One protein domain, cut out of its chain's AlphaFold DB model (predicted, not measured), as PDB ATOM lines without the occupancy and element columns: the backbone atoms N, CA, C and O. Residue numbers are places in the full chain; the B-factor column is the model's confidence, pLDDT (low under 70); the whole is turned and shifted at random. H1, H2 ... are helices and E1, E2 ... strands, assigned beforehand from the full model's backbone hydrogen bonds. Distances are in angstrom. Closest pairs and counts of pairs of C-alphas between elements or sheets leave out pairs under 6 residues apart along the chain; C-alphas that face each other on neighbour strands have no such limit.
ATOM      1  N   GLY A   5     162.140 182.093 191.905       88.94
ATOM      2  CA  GLY A   5     163.420 181.841 192.585       88.94
ATOM      3  C   GLY A   5     163.880 180.377 192.551       88.94
ATOM      4  O   GLY A   5     165.069 180.119 192.383       88.94
ATOM      5  N   LEU A   6     162.946 179.422 192.638       90.69
ATOM      6  CA  LEU A   6     163.259 177.993 192.520       90.69
ATOM      7  C   LEU A   6     163.629 177.601 191.077       90.69
ATOM      8  O   LEU A   6     164.522 176.783 190.877       90.69
ATOM      9  N   LEU A   7     162.989 178.216 190.076       92.50
ATOM     10  CA  LEU A   7     163.312 178.001 188.662       92.50
ATOM     11  C   LEU A   7     164.702 178.569 188.322       92.50
ATOM     12  O   LEU A   7     165.505 177.857 187.728       92.50
ATOM     13  N   ASP A   8     165.028 179.793 188.770       91.94
ATOM     14  CA  ASP A   8     166.372 180.386 188.605       91.94
ATOM     15  C   ASP A   8     167.448 179.490 189.236       91.94
ATOM     16  O   ASP A   8     168.474 179.224 188.617       91.94
ATOM     17  N   TYR A   9     167.187 178.956 190.436       91.06
ATOM     18  CA  TYR A   9     168.098 178.035 191.116       91.06
ATOM     19  C   TYR A   9     168.346 176.738 190.325       91.06
ATOM     20  O   TYR A   9     169.502 176.362 190.136       91.06
ATOM     21  N   MET A  10     167.291 176.075 189.832       91.31
ATOM     22  CA  MET A  10     167.421 174.817 189.079       91.31
ATOM     23  C   MET A  10     168.061 174.996 187.693       91.31
ATOM     24  O   MET A  10     168.686 174.067 187.186       91.31
ATOM     25  N   LEU A  11     167.903 176.168 187.069       92.25
ATOM     26  CA  LEU A  11     168.334 176.419 185.688       92.25
ATOM     27  C   LEU A  11     169.709 177.087 185.581       92.25
ATOM     28  O   LEU A  11     170.387 176.912 184.571       92.25
ATOM     29  N   ARG A  12     170.165 177.802 186.618       90.00
ATOM     30  CA  ARG A  12     171.457 178.518 186.626       90.00
ATOM     31  C   ARG A  12     172.677 177.617 186.375       90.00
ATOM     32  O   ARG A  12     173.702 178.109 185.913       90.00
ATOM     33  N   SER A  13     172.584 176.325 186.688       87.38
ATOM     34  CA  SER A  13     173.627 175.314 186.442       87.38
ATOM     35  C   SER A  13     173.261 174.301 185.347       87.38
ATOM     36  O   SER A  13     174.016 173.355 185.121       87.38
ATOM     37  N   PHE A  14     172.131 174.479 184.655       92.06
ATOM     38  CA  PHE A  14     171.694 173.572 183.596       92.06
ATOM     39  C   PHE A  14     172.505 173.790 182.308       92.06
ATOM     40  O   PHE A  14     172.559 174.895 181.774       92.06
ATOM     41  N   ASP A  15     173.113 172.721 181.788       90.12
ATOM     42  CA  ASP A  15     173.802 172.707 180.496       90.12
ATOM     43  C   ASP A  15     172.995 171.856 179.505       90.12
ATOM     44  O   ASP A  15     172.866 170.643 179.666       90.12
ATOM     45  N   SER A  16     172.458 172.468 178.449       88.94
ATOM     46  CA  SER A  16     171.699 171.739 177.425       88.94
ATOM     47  C   SER A  16     172.564 170.767 176.608       88.94
ATOM     48  O   SER A  16     172.022 169.823 176.028       88.94
ATOM     49  N   SER A  17     173.889 170.952 176.591       87.25
ATOM     50  CA  SER A  17     174.853 170.144 175.833       87.25
ATOM     51  C   SER A  17     175.465 168.976 176.619       87.25
ATOM     52  O   SER A  17     176.062 168.088 176.011       87.25
ATOM     53  N   LYS A  18     175.332 168.946 177.955       87.50
ATOM     54  CA  LYS A  18     176.021 167.980 178.834       87.50
ATOM     55  C   LYS A  18     175.110 167.438 179.939       87.50
ATOM     56  O   LYS A  18     174.181 168.094 180.385       87.50
ATOM     57  N   GLY A  19     175.406 166.231 180.420       87.69
ATOM     58  CA  GLY A  19     174.701 165.629 181.556       87.69
ATOM     59  C   GLY A  19     173.244 165.230 181.274       87.69
ATOM     60  O   GLY A  19     172.854 164.961 180.131       87.69
ATOM     61  N   ARG A  20     172.446 165.143 182.345       92.19
ATOM     62  CA  ARG A  20     171.021 164.770 182.303       92.19
ATOM     63  C   ARG A  20     170.153 165.973 181.933       92.19
ATOM     64  O   ARG A  20     170.473 167.100 182.293       92.19
ATOM     65  N   ASP A  21     169.056 165.716 181.228       94.94
ATOM     66  CA  ASP A  21     168.053 166.740 180.929       94.94
ATOM     67  C   ASP A  21     167.211 167.070 182.175       94.94
ATOM     68  O   ASP A  21     167.023 166.216 183.046       94.94
ATOM     69  N   LEU A  22     166.693 168.298 182.245       94.88
ATOM     70  CA  LEU A  22     165.702 168.711 183.236       94.88
ATOM     71  C   LEU A  22     164.334 168.690 182.551       94.88
ATOM     72  O   LEU A  22     164.155 169.322 181.513       94.88
ATOM     73  N   VAL A  23     163.375 167.960 183.117       96.00
ATOM     74  CA  VAL A  23     162.040 167.797 182.530       96.00
ATOM     75  C   VAL A  23     160.988 168.264 183.525       96.00
ATOM     76  O   VAL A  23     160.885 167.719 184.623       96.00
ATOM     77  N   PHE A  24     160.191 169.255 183.133       96.56
ATOM     78  CA  PHE A  24     159.013 169.672 183.886       96.56
ATOM     79  C   PHE A  24     157.798 168.877 183.411       96.56
ATOM     80  O   PHE A  24     157.525 168.821 182.214       96.56
ATOM     81  N   ILE A  25     157.050 168.276 184.335       96.75
ATOM     82  CA  ILE A  25     155.780 167.607 184.036       96.75
ATOM     83  C   ILE A  25     154.659 168.529 184.534       96.75
ATOM     84  O   ILE A  25     154.579 168.751 185.744       96.75
ATOM     85  N   PRO A  26     153.819 169.098 183.652       96.44
ATOM     86  CA  PRO A  26     152.640 169.842 184.077       96.44
ATOM     87  C   PRO A  26     151.647 168.893 184.757       96.44
ATOM     88  O   PRO A  26     151.370 167.816 184.230       96.44
ATOM     89  N   VAL A  27     151.120 169.279 185.920       95.62
ATOM     90  CA  VAL A  27     150.127 168.489 186.664       95.62
ATOM     91  C   VAL A  27     148.977 169.396 187.076       95.62
ATOM     92  O   VAL A  27     149.184 170.373 187.796       95.62
ATOM     93  N   GLY A  28     147.771 169.052 186.636       93.56
ATOM     94  CA  GLY A  28     146.533 169.713 187.027       93.56
ATOM     95  C   GLY A  28     145.785 168.854 188.035       93.56
ATOM     96  O   GLY A  28     145.666 167.643 187.846       93.56
ATOM     97  N   VAL A  29     145.270 169.464 189.102       93.00
ATOM     98  CA  VAL A  29     144.441 168.780 190.105       93.00
ATOM     99  C   VAL A  29     143.196 169.616 190.372       93.00
ATOM    100  O   VAL A  29     143.305 170.824 190.570       93.00
ATOM    101  N   ASN A  30     142.026 168.981 190.386       93.31
ATOM    102  CA  ASN A  30     140.759 169.623 190.733       93.31
ATOM    103  C   ASN A  30     139.963 168.766 191.733       93.31
ATOM    104  O   ASN A  30     140.113 167.541 191.779       93.31
ATOM    105  N   TYR A  31     139.133 169.415 192.550       89.81
ATOM    106  CA  TYR A  31     138.478 168.823 193.718       89.81
ATOM    107  C   TYR A  31     136.999 169.211 193.758       89.81
ATOM    108  O   TYR A  31     136.678 170.393 193.791       89.81
ATOM    109  N   SER A  85     145.422 165.165 186.414       92.81
ATOM    110  CA  SER A  85     145.840 164.985 185.027       92.81
ATOM    111  C   SER A  85     147.298 165.406 184.846       92.81
ATOM    112  O   SER A  85     147.802 166.273 185.563       92.81
ATOM    113  N   PHE A  86     147.966 164.783 183.879       94.31
ATOM    114  CA  PHE A  86     149.372 164.994 183.552       94.31
ATOM    115  C   PHE A  86     149.486 165.504 182.115       94.31
ATOM    116  O   PHE A  86     148.960 164.891 181.187       94.31
ATOM    117  N   GLY A  87     150.173 166.629 181.932       93.00
ATOM    118  CA  GLY A  87     150.424 167.220 180.621       93.00
ATOM    119  C   GLY A  87     151.665 166.659 179.938       93.00
ATOM    120  O   GLY A  87     152.465 165.936 180.534       93.00
ATOM    121  N   THR A  88     151.860 167.058 178.681       94.44
ATOM    122  CA  THR A  88     153.069 166.756 177.909       94.44
ATOM    123  C   THR A  88     154.327 167.219 178.661       94.44
ATOM    124  O   THR A  88     154.438 168.411 178.955       94.44
ATOM    125  N   PRO A  89     155.296 166.328 178.951       96.81
ATOM    126  CA  PRO A  89     156.535 166.709 179.624       96.81
ATOM    127  C   PRO A  89     157.379 167.691 178.798       96.81
ATOM    128  O   PRO A  89     157.607 167.496 177.603       96.81
ATOM    129  N   ILE A  90     157.878 168.739 179.451       96.88
ATOM    130  CA  ILE A  90     158.646 169.830 178.845       96.88
ATOM    131  C   ILE A  90     160.133 169.614 179.142       96.88
ATOM    132  O   ILE A  90     160.605 169.854 180.254       96.88
ATOM    133  N   SER A  91     160.865 169.149 178.127       96.62
ATOM    134  CA  SER A  91     162.328 169.016 178.132       96.62
ATOM    135  C   SER A  91     163.002 170.387 178.052       96.62
ATOM    136  O   SER A  91     162.802 171.129 177.084       96.62
ATOM    137  N   MET A  92     163.858 170.708 179.023       96.12
ATOM    138  CA  MET A  92     164.621 171.956 179.009       96.12
ATOM    139  C   MET A  92     165.713 171.969 177.944       96.12
ATOM    140  O   MET A  92     165.988 173.028 177.383       96.12
ATOM    141  N   ARG A  93     166.285 170.814 177.581       95.38
ATOM    142  CA  ARG A  93     167.190 170.686 176.426       95.38
ATOM    143  C   ARG A  93     166.501 171.073 175.113       95.38
ATOM    144  O   ARG A  93     167.090 171.802 174.314       95.38
ATOM    145  N   LEU A  94     165.257 170.635 174.901       95.50
ATOM    146  CA  LEU A  94     164.467 171.028 173.729       95.50
ATOM    147  C   LEU A  94     163.999 172.488 173.808       95.50
ATOM    148  O   LEU A  94     164.045 173.180 172.792       95.50
ATOM    149  N   TYR A  95     163.614 172.978 174.991       95.94
ATOM    150  CA  TYR A  95     163.216 174.374 175.204       95.94
ATOM    151  C   TYR A  95     164.369 175.347 174.902       95.94
ATOM    152  O   TYR A  95     164.225 176.229 174.058       95.94
ATOM    153  N   VAL A  96     165.552 175.122 175.489       94.62
ATOM    154  CA  VAL A  96     166.783 175.886 175.207       94.62
ATOM    155  C   VAL A  96     167.081 175.928 173.707       94.62
ATOM    156  O   VAL A  96     167.307 177.008 173.161       94.62
ATOM    157  N   LYS A  97     167.023 174.776 173.022       94.19
ATOM    158  CA  LYS A  97     167.292 174.694 171.579       94.19
ATOM    159  C   LYS A  97     166.234 175.413 170.729       94.19
ATOM    160  O   LYS A  97     166.588 176.009 169.720       94.19
ATOM    161  N   ARG A  98     164.951 175.353 171.109       94.94
ATOM    162  CA  ARG A  98     163.844 175.995 170.377       94.94
ATOM    163  C   ARG A  98     163.849 177.515 170.530       94.94
ATOM    164  O   ARG A  98     163.609 178.211 169.553       94.94
ATOM    165  N   HIS A  99     164.098 178.013 171.740       93.31
ATOM    166  CA  HIS A  99     164.016 179.442 172.059       93.31
ATOM    167  C   HIS A  99     165.372 180.167 171.934       93.31
ATOM    168  O   HIS A  99     165.420 181.384 172.070       93.31
ATOM    169  N   ASN A 100     166.460 179.436 171.648       91.88
ATOM    170  CA  ASN A 100     167.830 179.944 171.506       91.88
ATOM    171  C   ASN A 100     168.314 180.760 172.725       91.88
ATOM    172  O   ASN A 100     168.844 181.862 172.596       91.88
ATOM    173  N   ILE A 101     168.104 180.212 173.926       91.44
ATOM    174  CA  ILE A 101     168.434 180.856 175.206       91.44
ATOM    175  C   ILE A 101     169.436 180.035 176.017       91.44
ATOM    176  O   ILE A 101     169.308 178.820 176.124       91.44
ATOM    177  N   ASP A 102     170.381 180.706 176.675       90.62
ATOM    178  CA  ASP A 102     171.186 180.105 177.744       90.62
ATOM    179  C   ASP A 102     170.751 180.657 179.112       90.62
ATOM    180  O   ASP A 102     170.675 181.878 179.307       90.62
ATOM    181  N   PHE A 103     170.464 179.747 180.047       90.88
ATOM    182  CA  PHE A 103     170.113 180.036 181.440       90.88
ATOM    183  C   PHE A 103     171.341 180.187 182.351       90.88
ATOM    184  O   PHE A 103     171.193 180.588 183.499       90.88
ATOM    185  N   ARG A 104     172.558 179.926 181.868       89.81
ATOM    186  CA  ARG A 104     173.816 180.138 182.612       89.81
ATOM    187  C   ARG A 104     174.322 181.584 182.537       89.81
ATOM    188  O   ARG A 104     175.375 181.898 183.081       89.81
ATOM    189  N   GLU A 105     173.548 182.445 181.877       85.75
ATOM    190  CA  GLU A 105     173.703 183.897 181.779       85.75
ATOM    191  C   GLU A 105     174.229 184.525 183.091       85.75
ATOM    192  O   GLU A 105     173.530 184.459 184.118       85.75
ATOM    193  N   PRO A 106     175.441 185.122 183.093       85.19
ATOM    194  CA  PRO A 106     175.999 185.754 184.283       85.19
ATOM    195  C   PRO A 106     175.175 186.959 184.745       85.19
ATOM    196  O   PRO A 106     175.021 187.135 185.960       85.19
ATOM    197  N   ASP A 107     174.584 187.743 183.831       92.19
ATOM    198  CA  ASP A 107     173.674 188.813 184.243       92.19
ATOM    199  C   ASP A 107     172.407 188.243 184.902       92.19
ATOM    200  O   ASP A 107     171.583 187.540 184.313       92.19
ATOM    201  N   LYS A 108     172.226 188.613 186.169       90.12
ATOM    202  CA  LYS A 108     171.067 188.248 186.978       90.12
ATOM    203  C   LYS A 108     169.763 188.860 186.454       90.12
ATOM    204  O   LYS A 108     168.712 188.292 186.753       90.12
ATOM    205  N   LYS A 109     169.789 189.980 185.719       90.94
ATOM    206  CA  LYS A 109     168.574 190.580 185.147       90.94
ATOM    207  C   LYS A 109     168.127 189.812 183.898       90.94
ATOM    208  O   LYS A 109     167.072 189.179 183.950       90.94
ATOM    209  N   ALA A 110     168.960 189.747 182.860       91.25
ATOM    210  CA  ALA A 110     168.683 189.011 181.626       91.25
ATOM    211  C   ALA A 110     168.371 187.524 181.877       91.25
ATOM    212  O   ALA A 110     167.464 186.961 181.257       91.25
ATOM    213  N   ARG A 111     169.046 186.871 182.841       92.25
ATOM    214  CA  ARG A 111     168.695 185.494 183.233       92.25
ATOM    215  C   ARG A 111     167.285 185.402 183.812       92.25
ATOM    216  O   ARG A 111     166.527 184.514 183.427       92.25
ATOM    217  N   ARG A 112     166.906 186.310 184.718       91.81
ATOM    218  CA  ARG A 112     165.568 186.302 185.329       91.81
ATOM    219  C   ARG A 112     164.463 186.588 184.320       91.81
ATOM    220  O   ARG A 112     163.386 186.027 184.475       91.81
ATOM    221  N   GLU A 113     164.725 187.389 183.292       92.44
ATOM    222  CA  GLU A 113     163.791 187.617 182.182       92.44
ATOM    223  C   GLU A 113     163.570 186.326 181.370       92.44
ATOM    224  O   GLU A 113     162.427 185.906 181.191       92.44
ATOM    225  N   LYS A 114     164.645 185.601 181.014       93.94
ATOM    226  CA  LYS A 114     164.560 184.263 180.384       93.94
ATOM    227  C   LYS A 114     163.776 183.256 181.249       93.94
ATOM    228  O   LYS A 114     162.957 182.498 180.733       93.94
ATOM    229  N   VAL A 115     164.002 183.250 182.566       94.31
ATOM    230  CA  VAL A 115     163.291 182.366 183.516       94.31
ATOM    231  C   VAL A 115     161.824 182.781 183.709       94.31
ATOM    232  O   VAL A 115     160.973 181.915 183.902       94.31
ATOM    233  N   GLN A 116     161.497 184.075 183.626       94.12
ATOM    234  CA  GLN A 116     160.122 184.578 183.715       94.12
ATOM    235  C   GLN A 116     159.263 184.097 182.536       94.12
ATOM    236  O   GLN A 116     158.125 183.686 182.757       94.12
ATOM    237  N   LEU A 117     159.815 184.090 181.317       93.62
ATOM    238  CA  LEU A 117     159.140 183.556 180.124       93.62
ATOM    239  C   LEU A 117     158.838 182.059 180.279       93.62
ATOM    240  O   LEU A 117     157.689 181.643 180.150       93.62
ATOM    241  N   LEU A 118     159.831 181.261 180.692       95.06
ATOM    242  CA  LEU A 118     159.609 179.845 181.005       95.06
ATOM    243  C   LEU A 118     158.552 179.657 182.105       95.06
ATOM    244  O   LEU A 118     157.727 178.754 182.013       95.06
ATOM    245  N   ALA A 119     158.547 180.493 183.147       95.12
ATOM    246  CA  ALA A 119     157.543 180.406 184.206       95.12
ATOM    247  C   ALA A 119     156.118 180.661 183.681       95.12
ATOM    248  O   ALA A 119     155.181 180.007 184.138       95.12
ATOM    249  N   GLN A 120     155.954 181.563 182.709       94.38
ATOM    250  CA  GLN A 120     154.678 181.804 182.031       94.38
ATOM    251  C   GLN A 120     154.264 180.603 181.165       94.38
ATOM    252  O   GLN A 120     153.122 180.156 181.271       94.38
ATOM    253  N   ASP A 121     155.186 180.026 180.389       94.81
ATOM    254  CA  ASP A 121     154.927 178.827 179.575       94.81
ATOM    255  C   ASP A 121     154.548 177.613 180.440       94.81
ATOM    256  O   ASP A 121     153.575 176.913 180.148       94.81
ATOM    257  N   LEU A 122     155.262 177.390 181.550       95.38
ATOM    258  CA  LEU A 122     154.950 176.336 182.521       95.38
ATOM    259  C   LEU A 122     153.584 176.563 183.189       95.38
ATOM    260  O   LEU A 122     152.831 175.605 183.361       95.38
ATOM    261  N   MET A 123     153.224 177.807 183.527       93.06
ATOM    262  CA  MET A 123     151.895 178.122 184.068       93.06
ATOM    263  C   MET A 123     150.774 177.877 183.048       93.06
ATOM    264  O   MET A 123     149.748 177.309 183.417       93.06
ATOM    265  N   GLN A 124     150.967 178.235 181.773       93.00
ATOM    266  CA  GLN A 124     150.003 177.922 180.710       93.00
ATOM    267  C   GLN A 124     149.862 176.409 180.497       93.00
ATOM    268  O   GLN A 124     148.746 175.911 180.340       93.00
ATOM    269  N   ALA A 125     150.975 175.670 180.524       94.31
ATOM    270  CA  ALA A 125     150.965 174.216 180.408       94.31
ATOM    271  C   ALA A 125     150.232 173.547 181.584       94.31
ATOM    272  O   ALA A 125     149.481 172.602 181.364       94.31
ATOM    273  N   VAL A 126     150.385 174.059 182.813       93.44
ATOM    274  CA  VAL A 126     149.628 173.583 183.984       93.44
ATOM    275  C   VAL A 126     148.140 173.930 183.867       93.44
ATOM    276  O   VAL A 126     147.309 173.050 184.079       93.44
ATOM    277  N   ALA A 127     147.778 175.153 183.464       91.62
ATOM    278  CA  ALA A 127     146.375 175.550 183.297       91.62
ATOM    279  C   ALA A 127     145.618 174.617 182.330       91.62
ATOM    280  O   ALA A 127     144.561 174.091 182.681       91.62
ATOM    281  N   ARG A 128     146.227 174.304 181.175       92.38
ATOM    282  CA  ARG A 128     145.713 173.350 180.165       92.38
ATOM    283  C   ARG A 128     145.668 171.884 180.625       92.38
ATOM    284  O   ARG A 128     145.292 171.015 179.847       92.38
ATOM    285  N   THR A 129     146.061 171.585 181.864       94.00
ATOM    286  CA  THR A 129     145.904 170.252 182.472       94.00
ATOM    287  C   THR A 129     144.887 170.212 183.601       94.00
ATOM    288  O   THR A 129     144.586 169.121 184.074       94.00
TER     289      THR A 129
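What this domain is: This is residues 5 to 31 and 85 to 129 of the 225 residues of an uncharacterized protein of Candidatus Aenigmarchaeota archaeon (UniProt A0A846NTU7). One long helix, H3, and a thin ribbon of extended chain, residues 23 to 31 and 85 to 91, make a loose V whose two sides come together near Val 27 and Val 126, and from there E1 runs on past the end of H3 to Tyr 31; the short helices H1 and H2 lie toward the open end of the V, H1 crossing H3. The 72 printed residues, mostly helix by class, hold H1, E1, H2 and H3 in that order. The whole is compact, radius of gyration of the C-alphas 12.7 A, yet elongated, 42 by 25 by 19 A.

Where its parts are: H3, residues 108 to 127, begins with C-alpha 108 at (171.067, 188.248, 186.978) and ends 28.0 A away with C-alpha 127 at (146.375, 175.550, 183.297). H1 is residues 5 to 11, 10.1 A; H2 residues 92 to 99, 10.2 A; E1 residues 27 to 31, 13.6 A.

How they stand to each other: H3, with residues 111 to 119 alone, touches H1, about perpendicular at 83 degrees; the closest C-alphas, of Asp 8 and Val 115, are 6.3 A apart. The closest C-alphas of E1 and H3, Val 27 and Val 126, are 5.8 A apart. E1 pairs with no named strand, but its residues 27 to 28 pair antiparallel with 85 to 86. H2 touches no helix. Every O i to N i+4 pair in H1, H2 and H3 is within hydrogen-bond range.

The domain as a whole: Residues 32 to 84 are not printed; C-alphas 31 and 85 are 12.0 A apart across the cut. The link H1 to E1 is long. No printed residue is under 70 in pLDDT.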